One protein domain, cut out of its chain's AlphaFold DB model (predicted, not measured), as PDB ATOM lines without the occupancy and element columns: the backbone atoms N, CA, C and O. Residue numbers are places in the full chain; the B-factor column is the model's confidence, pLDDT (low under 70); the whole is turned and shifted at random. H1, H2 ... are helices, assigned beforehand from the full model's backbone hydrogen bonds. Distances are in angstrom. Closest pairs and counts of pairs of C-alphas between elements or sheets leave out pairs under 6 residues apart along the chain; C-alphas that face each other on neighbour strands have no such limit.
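AT A GLANCE: This is residues 144 to 232 of the 454 residues of the protein "Mitochondrial import inner membrane translocase subunit TIM50" of Bursaphelenchus xylophilus (UniProt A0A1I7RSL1). What shape does the backbone make? Two helices meet as an L: the long H1 makes the length of a rod, and the shorter H2 turns off from H1's last residues. Before H1, residues 144 to 157 make a loop beside its first part, and residues 193 to 213 loop out past its last residue before H2 begins. How large and how ordered is it? The 89 printed residues hold H1 and then H2, with no named strand; the class is all helix, and the whole is extended, with a radius of gyration of the C-alphas of 22.4 A and spans of 69 by 31 by 20 A.

IN THESE COORDINATES: Where does the first helix run? H1 is residues 158 to 192, 49.8 A from first to last C-alpha, beginning with C-alpha 158 at (164.092, 110.043, 241.805). Where is the second? H2 is residues 214 to 231, 25.3 A long, ending with C-alpha 231 at (217.039, 127.956, 224.719).

HOW THE PARTS SIT: How do the helices meet? H1 touches H2, with residues 189 to 192 alone on H1 and 215 to 219 alone on H2; the closest C-alphas, of Cys 189 and Phe 216, are 5.4 A apart. At what angle? Their lines are about perpendicular, at 84 degrees. Are their backbones intact? In H1 and H2 every O i to N i+4 pair is within hydrogen-bond range.

THE WHOLE: What stands free? Residues 176 to 184, which belong to H1, and residues 223 to 232, of which 223 to 231 belong to H2, stand free. How far does it reach? The two C-alphas farthest apart, of Pro 157 and Ala 200, are 70.1 A apart; the link from H1 to H2, 21 residues, is long, and the printed part has no cut. Where is confidence low? The mean pLDDT of the printed part is 81.1, and residues 144 to 155, 199 and 201 are under 70.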
ATOM      1  N   LEU A 144     182.075 123.095 252.679       61.94
ATOM      2  CA  LEU A 144     181.394 122.133 251.811       61.94
ATOM      3  C   LEU A 144     180.213 122.758 251.055       61.94
ATOM      4  O   LEU A 144     180.027 122.459 249.875       61.94
ATOM      5  N   SER A 145     179.469 123.672 251.685       61.50
ATOM      6  CA  SER A 145     178.404 124.424 251.010       61.50
ATOM      7  C   SER A 145     178.954 125.381 249.946       61.50
ATOM      8  O   SER A 145     178.464 125.388 248.820       61.50
ATOM      9  N   ARG A 146     180.048 126.105 250.231       66.38
ATOM     10  CA  ARG A 146     180.731 126.981 249.253       66.38
ATOM     11  C   ARG A 146     181.312 126.230 248.051       66.38
ATOM     12  O   ARG A 146     181.417 126.798 246.970       66.38
ATOM     13  N   LEU A 147     181.664 124.957 248.223       63.69
ATOM     14  CA  LEU A 147     182.155 124.074 247.160       63.69
ATOM     15  C   LEU A 147     181.021 123.348 246.408       63.69
ATOM     16  O   LEU A 147     181.286 122.496 245.557       63.69
ATOM     17  N   GLY A 148     179.755 123.673 246.697       63.00
ATOM     18  CA  GLY A 148     178.586 123.092 246.035       63.00
ATOM     19  C   GLY A 148     178.374 121.609 246.353       63.00
ATOM     20  O   GLY A 148     177.821 120.881 245.521       63.00
ATOM     21  N   ILE A 149     178.844 121.161 247.524       65.75
ATOM     22  CA  ILE A 149     178.687 119.810 248.074       65.75
ATOM     23  C   ILE A 149     177.590 119.877 249.144       65.75
ATOM     24  O   ILE A 149     177.828 119.740 250.343       65.75
ATOM     25  N   GLU A 150     176.363 120.138 248.705       67.75
ATOM     26  CA  GLU A 150     175.201 120.175 249.592       67.75
ATOM     27  C   GLU A 150     174.621 118.769 249.815       67.75
ATOM     28  O   GLU A 150     174.776 117.843 249.001       67.75
ATOM     29  N   ARG A 151     173.962 118.581 250.967       65.00
ATOM     30  CA  ARG A 151     173.162 117.377 251.214       65.00
ATOM     31  C   ARG A 151     171.927 117.455 250.322       65.00
ATOM     32  O   ARG A 151     171.227 118.456 250.342       65.00
ATOM     33  N   ILE A 152     171.692 116.404 249.544       66.44
ATOM     34  CA  ILE A 152     170.540 116.317 248.644       66.44
ATOM     35  C   ILE A 152     169.293 116.126 249.520       66.44
ATOM     36  O   ILE A 152     169.282 115.144 250.268       66.44
ATOM     37  N   PRO A 153     168.297 117.029 249.468       69.06
ATOM     38  CA  PRO A 153     167.038 116.877 250.194       69.06
ATOM     39  C   PRO A 153     166.331 115.568 249.826       69.06
ATOM     40  O   PRO A 153     166.393 115.124 248.675       69.06
ATOM     41  N   ASP A 154     165.662 114.936 250.790       65.12
ATOM     42  CA  ASP A 154     165.017 113.639 250.564       65.12
ATOM     43  C   ASP A 154     163.701 113.723 249.766       65.12
ATOM     44  O   ASP A 154     163.298 112.710 249.198       65.12
ATOM     45  N   ASP A 155     163.137 114.927 249.605       68.06
ATOM     46  CA  ASP A 155     161.807 115.202 249.025       68.06
ATOM     47  C   ASP A 155     161.783 115.462 247.494       68.06
ATOM     48  O   ASP A 155     160.816 116.005 246.964       68.06
ATOM     49  N   ILE A 156     162.843 115.107 246.755       71.00
ATOM     50  CA  ILE A 156     163.011 115.402 245.311       71.00
ATOM     51  C   ILE A 156     162.716 114.145 244.457       71.00
ATOM     52  O   ILE A 156     163.135 113.053 244.859       71.00
ATOM     53  N   PRO A 157     162.061 114.247 243.274       76.31
ATOM     54  CA  PRO A 157     161.804 113.100 242.393       76.31
ATOM     55  C   PRO A 157     163.081 112.317 242.015       76.31
ATOM     56  O   PRO A 157     164.171 112.873 241.854       76.31
ATOM     57  N   GLU A 158     162.959 110.986 241.907       72.25
ATOM     58  CA  GLU A 158     164.092 110.043 241.805       72.25
ATOM     59  C   GLU A 158     165.018 110.283 240.595       72.25
ATOM     60  O   GLU A 158     166.219 109.997 240.651       72.25
ATOM     61  N   ASP A 159     164.500 110.819 239.491       73.75
ATOM     62  CA  ASP A 159     165.273 111.164 238.296       73.75
ATOM     63  C   ASP A 159     166.131 112.427 238.494       73.75
ATOM     64  O   ASP A 159     167.310 112.442 238.116       73.75
ATOM     65  N   GLU A 160     165.604 113.454 239.164       74.56
ATOM     66  CA  GLU A 160     166.359 114.647 239.567       74.56
ATOM     67  C   GLU A 160     167.378 114.331 240.671       74.56
ATOM     68  O   GLU A 160     168.530 114.776 240.600       74.56
ATOM     69  N   LYS A 161     167.017 113.462 241.626       76.88
ATOM     70  CA  LYS A 161     167.919 112.954 242.675       76.88
ATOM     71  C   LYS A 161     169.138 112.248 242.069       76.88
ATOM     72  O   LYS A 161     170.261 112.435 242.547       76.88
ATOM     73  N   LYS A 162     168.964 111.477 240.986       76.31
ATOM     74  CA  LYS A 162     170.073 110.846 240.240       76.31
ATOM     75  C   LYS A 162     170.972 111.874 239.549       76.31
ATOM     76  O   LYS A 162     172.192 111.772 239.676       76.31
ATOM     77  N   LYS A 163     170.407 112.888 238.879       77.38
ATOM     78  CA  LYS A 163     171.184 113.966 238.230       77.38
ATOM     79  C   LYS A 163     172.015 114.763 239.244       77.38
ATOM     80  O   LYS A 163     173.205 114.982 239.015       77.38
ATOM     81  N   GLN A 164     171.428 115.124 240.387       78.06
ATOM     82  CA  GLN A 164     172.121 115.844 241.462       78.06
ATOM     83  C   GLN A 164     173.207 114.991 242.137       78.06
ATOM     84  O   GLN A 164     174.297 115.496 242.411       78.06
ATOM     85  N   LYS A 165     172.973 113.683 242.342       78.44
ATOM     86  CA  LYS A 165     173.998 112.740 242.835       78.44
ATOM     87  C   LYS A 165     175.186 112.646 241.881       78.44
ATOM     88  O   LYS A 165     176.322 112.736 242.340       78.44
ATOM     89  N   THR A 166     174.944 112.507 240.577       78.12
ATOM     90  CA  THR A 166     176.015 112.463 239.571       78.12
ATOM     91  C   THR A 166     176.786 113.780 239.539       78.12
ATOM     92  O   THR A 166     178.006 113.753 239.647       78.12
ATOM     93  N   ALA A 167     176.106 114.931 239.514       79.19
ATOM     94  CA  ALA A 167     176.758 116.243 239.535       79.19
ATOM     95  C   ALA A 167     177.610 116.465 240.798       79.19
ATOM     96  O   ALA A 167     178.746 116.931 240.707       79.19
ATOM     97  N   ARG A 168     177.104 116.081 241.979       81.00
ATOM     98  CA  ARG A 168     177.849 116.141 243.245       81.00
ATOM     99  C   ARG A 168     179.056 115.208 243.238       81.00
ATOM    100  O   ARG A 168     180.134 115.622 243.647       81.00
ATOM    101  N   ASN A 169     178.898 113.975 242.761       83.62
ATOM    102  CA  ASN A 169     179.992 113.008 242.685       83.62
ATOM    103  C   ASN A 169     181.058 113.436 241.664       83.62
ATOM    104  O   ASN A 169     182.242 113.261 241.930       83.62
ATOM    105  N   THR A 170     180.673 114.058 240.544       85.06
ATOM    106  CA  THR A 170     181.611 114.659 239.583       85.06
ATOM    107  C   THR A 170     182.358 115.843 240.201       85.06
ATOM    108  O   THR A 170     183.578 115.904 240.085       85.06
ATOM    109  N   ARG A 171     181.675 116.752 240.916       83.88
ATOM    110  CA  ARG A 171     182.320 117.874 241.632       83.88
ATOM    111  C   ARG A 171     183.268 117.393 242.726       83.88
ATOM    112  O   ARG A 171     184.393 117.871 242.806       83.88
ATOM    113  N   LEU A 172     182.838 116.417 243.525       86.00
ATOM    114  CA  LEU A 172     183.671 115.785 244.545       86.00
ATOM    115  C   LEU A 172     184.872 115.075 243.906       86.00
ATOM    116  O   LEU A 172     185.981 115.191 244.410       86.00
ATOM    117  N   GLY A 173     184.676 114.407 242.767       88.12
ATOM    118  CA  GLY A 173     185.751 113.794 241.989       88.12
ATOM    119  C   GLY A 173     186.781 114.813 241.497       88.12
ATOM    120  O   GLY A 173     187.978 114.597 241.669       88.12
ATOM    121  N   ILE A 174     186.334 115.953 240.960       90.38
ATOM    122  CA  ILE A 174     187.210 117.060 240.543       90.38
ATOM    123  C   ILE A 174     187.955 117.648 241.752       90.38
ATOM    124  O   ILE A 174     189.157 117.902 241.671       90.38
ATOM    125  N   LEU A 175     187.280 117.828 242.889       90.50
ATOM    126  CA  LEU A 175     187.894 118.343 244.113       90.50
ATOM    127  C   LEU A 175     188.962 117.385 244.665       90.50
ATOM    128  O   LEU A 175     190.072 117.806 244.971       90.50
ATOM    129  N   CYS A 176     188.664 116.089 244.741       92.12
ATOM    130  CA  CYS A 176     189.629 115.078 245.169       92.12
ATOM    131  C   CYS A 176     190.836 115.012 244.224       92.12
ATOM    132  O   CYS A 176     191.966 114.879 244.688       92.12
ATOM    133  N   LEU A 177     190.616 115.140 242.912       94.00
ATOM    134  CA  LEU A 177     191.690 115.137 241.921       94.00
ATOM    135  C   LEU A 177     192.579 116.381 242.043       94.00
ATOM    136  O   LEU A 177     193.797 116.252 242.071       94.00
ATOM    137  N   THR A 178     191.988 117.569 242.178       92.19
ATOM    138  CA  THR A 178     192.733 118.830 242.350       92.19
ATOM    139  C   THR A 178     193.478 118.898 243.684       92.19
ATOM    140  O   THR A 178     194.622 119.345 243.730       92.19
ATOM    141  N   PHE A 179     192.882 118.406 244.773       94.81
ATOM    142  CA  PHE A 179     193.563 118.315 246.064       94.81
ATOM    143  C   PHE A 179     194.697 117.283 246.028       94.81
ATOM    144  O   PHE A 179     195.801 117.556 246.496       94.81
ATOM    145  N   GLY A 180     194.461 116.123 245.409       95.44
ATOM    146  CA  GLY A 180     195.474 115.087 245.223       95.44
ATOM    147  C   GLY A 180     196.676 115.572 244.410       95.44
ATOM    148  O   GLY A 180     197.818 115.345 244.814       95.44
ATOM    149  N   THR A 181     196.448 116.299 243.310       94.88
ATOM    150  CA  THR A 181     197.537 116.888 242.515       94.88
ATOM    151  C   THR A 181     198.272 117.987 243.274       94.88
ATOM    152  O   THR A 181     199.499 118.038 243.206       94.88
ATOM    153  N   PHE A 182     197.571 118.819 244.050       94.62
ATOM    154  CA  PHE A 182     198.197 119.849 244.879       94.62
ATOM    155  C   PHE A 182     199.095 119.247 245.968       94.62
ATOM    156  O   PHE A 182     200.262 119.619 246.080       94.62
ATOM    157  N   CYS A 183     198.594 118.268 246.728       94.88
ATOM    158  CA  CYS A 183     199.393 117.558 247.728       94.88
ATOM    159  C   CYS A 183     200.595 116.843 247.096       94.88
ATOM    160  O   CYS A 183     201.695 116.896 247.647       94.88
ATOM    161  N   GLY A 184     200.409 116.226 245.923       94.56
ATOM    162  CA  GLY A 184     201.490 115.603 245.159       94.56
ATOM    163  C   GLY A 184     202.559 116.603 244.708       94.56
ATOM    164  O   GLY A 184     203.747 116.320 244.845       94.56
ATOM    165  N   LEU A 185     202.161 117.789 244.238       92.44
ATOM    166  CA  LEU A 185     203.079 118.853 243.816       92.44
ATOM    167  C   LEU A 185     203.863 119.426 244.999       92.44
ATOM    168  O   LEU A 185     205.076 119.601 244.905       92.44
ATOM    169  N   VAL A 186     203.201 119.660 246.134       92.06
ATOM    170  CA  VAL A 186     203.868 120.091 247.371       92.06
ATOM    171  C   VAL A 186     204.895 119.045 247.804       92.06
ATOM    172  O   VAL A 186     206.058 119.385 248.022       92.06
ATOM    173  N   TRP A 187     204.507 117.768 247.863       92.44
ATOM    174  CA  TRP A 187     205.429 116.684 248.201       92.44
ATOM    175  C   TRP A 187     206.604 116.600 247.218       92.44
ATOM    176  O   TRP A 187     207.748 116.499 247.655       92.44
ATOM    177  N   PHE A 188     206.353 116.728 245.911       91.06
ATOM    178  CA  PHE A 188     207.386 116.776 244.873       91.06
ATOM    179  C   PHE A 188     208.386 117.913 245.118       91.06
ATOM    180  O   PHE A 188     209.595 117.675 245.121       91.06
ATOM    181  N   CYS A 189     207.904 119.130 245.391       89.62
ATOM    182  CA  CYS A 189     208.763 120.274 245.685       89.62
ATOM    183  C   CYS A 189     209.601 120.054 246.947       89.62
ATOM    184  O   CYS A 189     210.793 120.342 246.942       89.62
ATOM    185  N   PHE A 190     209.026 119.496 248.015       88.38
ATOM    186  CA  PHE A 190     209.777 119.187 249.235       88.38
ATOM    187  C   PHE A 190     210.751 118.015 249.075       88.38
ATOM    188  O   PHE A 190     211.772 117.984 249.764       88.38
ATOM    189  N   HIS A 191     210.455 117.054 248.200       85.62
ATOM    190  CA  HIS A 191     211.296 115.882 247.973       85.62
ATOM    191  C   HIS A 191     212.492 116.202 247.070       85.62
ATOM    192  O   HIS A 191     213.627 115.891 247.428       85.62
ATOM    193  N   TYR A 192     212.250 116.865 245.936       84.31
ATOM    194  CA  TYR A 192     213.284 117.196 244.953       84.31
ATOM    195  C   TYR A 192     213.932 118.569 245.174       84.31
ATOM    196  O   TYR A 192     215.073 118.767 244.777       84.31
ATOM    197  N   GLY A 193     213.260 119.506 245.848       82.94
ATOM    198  CA  GLY A 193     213.798 120.826 246.214       82.94
ATOM    199  C   GLY A 193     214.614 120.833 247.513       82.94
ATOM    200  O   GLY A 193     214.811 121.879 248.143       82.94
ATOM    201  N   ARG A 194     215.072 119.667 247.980       82.25
ATOM    202  CA  ARG A 194     215.948 119.580 249.156       82.25
ATOM    203  C   ARG A 194     217.269 120.290 248.867       82.25
ATOM    204  O   ARG A 194     217.736 120.328 247.735       82.25
ATOM    205  N   ALA A 195     217.871 120.859 249.906       78.56
ATOM    206  CA  ALA A 195     219.161 121.517 249.767       78.56
ATOM    207  C   ALA A 195     220.243 120.502 249.362       78.56
ATOM    208  O   ALA A 195     220.257 119.370 249.863       78.56
ATOM    209  N   ARG A 196     221.135 120.915 248.453       75.19
ATOM    210  CA  ARG A 196     222.261 120.090 248.001       75.19
ATOM    211  C   ARG A 196     223.210 119.830 249.169       75.19
ATOM    212  O   ARG A 196     223.333 120.660 250.070       75.19
ATOM    213  N   ARG A 197     223.850 118.663 249.168       72.56
ATOM    214  CA  ARG A 197     224.830 118.275 250.186       72.56
ATOM    215  C   ARG A 197     226.197 118.096 249.546       72.56
ATOM    216  O   ARG A 197     226.268 117.585 248.430       72.56
ATOM    217  N   ASP A 198     227.236 118.544 250.236       74.12
ATOM    218  CA  ASP A 198     228.624 118.325 249.835       74.12
ATOM    219  C   ASP A 198     229.026 116.843 250.007       74.12
ATOM    220  O   ASP A 198     228.258 116.014 250.509       74.12
ATOM    221  N   GLU A 199     230.245 116.491 249.587       69.38
ATOM    222  CA  GLU A 199     230.802 115.137 249.750       69.38
ATOM    223  C   GLU A 199     230.908 114.706 251.229       69.38
ATOM    224  O   GLU A 199     230.901 113.511 251.525       69.38
ATOM    225  N   ALA A 200     230.945 115.666 252.162       73.12
ATOM    226  CA  ALA A 200     230.969 115.447 253.608       73.12
ATOM    227  C   ALA A 200     229.562 115.350 254.240       73.12
ATOM    228  O   ALA A 200     229.435 115.101 255.439       73.12
ATOM    229  N   GLY A 201     228.494 115.507 253.448       69.50
ATOM    230  CA  GLY A 201     227.102 115.450 253.891       69.50
ATOM    231  C   GLY A 201     226.550 116.741 254.512       69.50
ATOM    232  O   GLY A 201     225.385 116.745 254.930       69.50
ATOM    233  N   ASN A 202     227.325 117.827 254.549       75.25
ATOM    234  CA  ASN A 202     226.881 119.148 254.983       75.25
ATOM    235  C   ASN A 202     226.012 119.807 253.913       75.25
ATOM    236  O   ASN A 202     226.186 119.601 252.715       75.25
ATOM    237  N   VAL A 203     225.059 120.622 254.354       74.50
ATOM    238  CA  VAL A 203     224.168 121.357 253.454       74.50
ATOM    239  C   VAL A 203     224.919 122.525 252.821       74.50
ATOM    240  O   VAL A 203     225.460 123.370 253.532       74.50
ATOM    241  N   ILE A 204     224.909 122.595 251.490       78.06
ATOM    242  CA  ILE A 204     225.455 123.724 250.735       78.06
ATOM    243  C   ILE A 204     224.522 124.919 250.943       78.06
ATOM    244  O   ILE A 204     223.336 124.851 250.606       78.06
ATOM    245  N   VAL A 205     225.054 125.997 251.521       75.31
ATOM    246  CA  VAL A 205     224.295 127.227 251.776       75.31
ATOM    247  C   VAL A 205     224.064 127.943 250.450       75.31
ATOM    248  O   VAL A 205     225.004 128.392 249.800       75.31
ATOM    249  N   ASP A 206     222.800 128.039 250.054       79.31
ATOM    250  CA  ASP A 206     222.355 128.753 248.859       79.31
ATOM    251  C   ASP A 206     221.572 130.024 249.218       79.31
ATOM    252  O   ASP A 206     221.183 130.242 250.368       79.31
ATOM    253  N   ALA A 207     221.289 130.856 248.213       78.19
ATOM    254  CA  ALA A 207     220.535 132.104 248.377       78.19
ATOM    255  C   ALA A 207     219.121 131.904 248.966       78.19
ATOM    256  O   ALA A 207     218.530 132.846 249.490       78.19
ATOM    257  N   TYR A 208     218.576 130.685 248.894       81.69
ATOM    258  CA  TYR A 208     217.232 130.352 249.363       81.69
ATOM    259  C   TYR A 208     217.221 129.687 250.743       81.69
ATOM    260  O   TYR A 208     216.142 129.476 251.288       81.69
ATOM    261  N   SER A 209     218.377 129.363 251.332       77.75
ATOM    262  CA  SER A 209     218.478 128.565 252.565       77.75
ATOM    263  C   SER A 209     217.795 129.196 253.780       77.75
ATOM    264  O   SER A 209     217.378 128.476 254.682       77.75
ATOM    265  N   THR A 210     217.629 130.520 253.794       77.38
ATOM    266  CA  THR A 210     216.946 131.265 254.866       77.38
ATOM    267  C   THR A 210     215.422 131.294 254.720       77.38
ATOM    268  O   THR A 210     214.724 131.713 255.641       77.38
ATOM    269  N   SER A 211     214.883 130.868 253.576       85.06
ATOM    270  CA  SER A 211     213.459 130.976 253.246       85.06
ATOM    271  C   SER A 211     212.694 129.690 253.569       85.06
ATOM    272  O   SER A 211     213.112 128.594 253.212       85.06
ATOM    273  N   VAL A 212     211.495 129.801 254.151       83.06
ATOM    274  CA  VAL A 212     210.631 128.632 254.449       83.06
ATOM    275  C   VAL A 212     210.168 127.919 253.168       83.06
ATOM    276  O   VAL A 212     210.010 126.701 253.139       83.06
ATOM    277  N   LEU A 213     210.012 128.672 252.076       87.50
ATOM    278  CA  LEU A 213     209.643 128.157 250.754       87.50
ATOM    279  C   LEU A 213     210.857 127.788 249.883       87.50
ATOM    280  O   LEU A 213     210.709 127.627 248.670       87.50
ATOM    281  N   ALA A 214     212.049 127.622 250.470       85.50
ATOM    282  CA  ALA A 214     213.269 127.278 249.733       85.50
ATOM    283  C   ALA A 214     213.106 126.114 248.737       85.50
ATOM    284  O   ALA A 214     213.589 126.242 247.611       85.50
ATOM    285  N   PRO A 215     212.408 125.005 249.070       86.00
ATOM    286  CA  PRO A 215     212.270 123.889 248.137       86.00
ATOM    287  C   PRO A 215     211.503 124.238 246.859       86.00
ATOM    288  O   PRO A 215     211.838 123.749 245.782       86.00
ATOM    289  N   PHE A 216     210.515 125.131 246.949       89.06
ATOM    290  CA  PHE A 216     209.762 125.598 245.786       89.06
ATOM    291  C   PHE A 216     210.615 126.494 244.895       89.06
ATOM    292  O   PHE A 216     210.641 126.296 243.683       89.06
ATOM    293  N   TYR A 217     211.348 127.441 245.492       87.25
ATOM    294  CA  TYR A 217     212.225 128.330 244.733       87.25
ATOM    295  C   TYR A 217     213.331 127.561 244.020       87.25
ATOM    296  O   TYR A 217     213.553 127.810 242.845       87.25
ATOM    297  N   ARG A 218     213.943 126.561 244.666       85.00
ATOM    298  CA  ARG A 218     214.956 125.699 244.033       85.00
ATOM    299  C   ARG A 218     214.415 124.920 242.840       85.00
ATOM    300  O   ARG A 218     215.109 124.779 241.842       85.00
ATOM    301  N   ILE A 219     213.183 124.414 242.925       87.62
ATOM    302  CA  ILE A 219     212.550 123.708 241.804       87.62
ATOM    303  C   ILE A 219     212.196 124.675 240.677       87.62
ATOM    304  O   ILE A 219     212.418 124.351 239.513       87.62
ATOM    305  N   ALA A 220     211.690 125.864 241.005       87.94
ATOM    306  CA  ALA A 220     211.427 126.902 240.017       87.94
ATOM    307  C   ALA A 220     212.718 127.367 239.320       87.94
ATOM    308  O   ALA A 220     212.711 127.569 238.108       87.94
ATOM    309  N   ASP A 221     213.816 127.499 240.064       85.75
ATOM    310  CA  ASP A 221     215.133 127.862 239.536       85.75
ATOM    311  C   ASP A 221     215.697 126.746 238.654       85.75
ATOM    312  O   ASP A 221     216.036 126.990 237.505       85.75
ATOM    313  N   GLY A 222     215.641 125.490 239.112       84.94
ATOM    314  CA  GLY A 222     216.027 124.337 238.297       84.94
ATOM    315  C   GLY A 222     215.213 124.231 237.004       84.94
ATOM    316  O   GLY A 222     215.764 123.952 235.943       84.94
ATOM    317  N   PHE A 223     213.908 124.514 237.052       86.56
ATOM    318  CA  PHE A 223     213.080 124.565 235.848       86.56
ATOM    319  C   PHE A 223     213.503 125.694 234.897       86.56
ATOM    320  O   PHE A 223     213.576 125.476 233.686       86.56
ATOM    321  N   ARG A 224     213.815 126.889 235.421       86.38
ATOM    322  CA  ARG A 224     214.365 127.992 234.617       86.38
ATOM    323  C   ARG A 224     215.707 127.617 234.008       86.38
ATOM    324  O   ARG A 224     215.900 127.868 232.829       86.38
ATOM    325  N   ASP A 225     216.592 126.983 234.764       84.12
ATOM    326  CA  ASP A 225     217.898 126.534 234.286       84.12
ATOM    327  C   ASP A 225     217.772 125.482 233.189       84.12
ATOM    328  O   ASP A 225     218.488 125.538 232.189       84.12
ATOM    329  N   TRP A 226     216.828 124.553 233.328       84.88
ATOM    330  CA  TRP A 226     216.516 123.578 232.289       84.88
ATOM    331  C   TRP A 226     215.974 124.248 231.018       84.88
ATOM    332  O   TRP A 226     216.444 123.949 229.917       84.88
ATOM    333  N   MET A 227     215.037 125.192 231.158       85.88
ATOM    334  CA  MET A 227     214.529 125.984 230.031       85.88
ATOM    335  C   MET A 227     215.646 126.792 229.366       85.88
ATOM    336  O   MET A 227     215.780 126.774 228.144       85.88
ATOM    337  N   ASN A 228     216.482 127.454 230.165       85.75
ATOM    338  CA  ASN A 228     217.635 128.209 229.696       85.75
ATOM    339  C   ASN A 228     218.624 127.288 228.986       85.75
ATOM    340  O   ASN A 228     219.131 127.658 227.943       85.75
ATOM    341  N   TYR A 229     218.865 126.073 229.472       82.75
ATOM    342  CA  TYR A 229     219.728 125.109 228.790       82.75
ATOM    343  C   TYR A 229     219.196 124.701 227.408       82.75
ATOM    344  O   TYR A 229     219.982 124.462 226.496       82.75
ATOM    345  N   ALA A 230     217.875 124.613 227.242       84.00
ATOM    346  CA  ALA A 230     217.266 124.297 225.953       84.00
ATOM    347  C   ALA A 230     217.267 125.487 224.973       84.00
ATOM    348  O   ALA A 230     217.266 125.279 223.760       84.00
ATOM    349  N   VAL A 231     217.232 126.718 225.494       88.62
ATOM    350  CA  VAL A 231     217.039 127.956 224.719       88.62
ATOM    351  C   VAL A 231     218.341 128.711 224.466       88.62
ATOM    352  O   VAL A 231     218.556 129.221 223.369       88.62
ATOM    353  N   GLU A 232     219.186 128.836 225.479       89.62
ATOM    354  CA  GLU A 232     220.429 129.593 225.434       89.62
ATOM    355  C   GLU A 232     221.548 128.769 224.782       89.62
ATOM    356  O   GLU A 232     221.597 127.547 224.936       89.62
TER     357      GLU A 232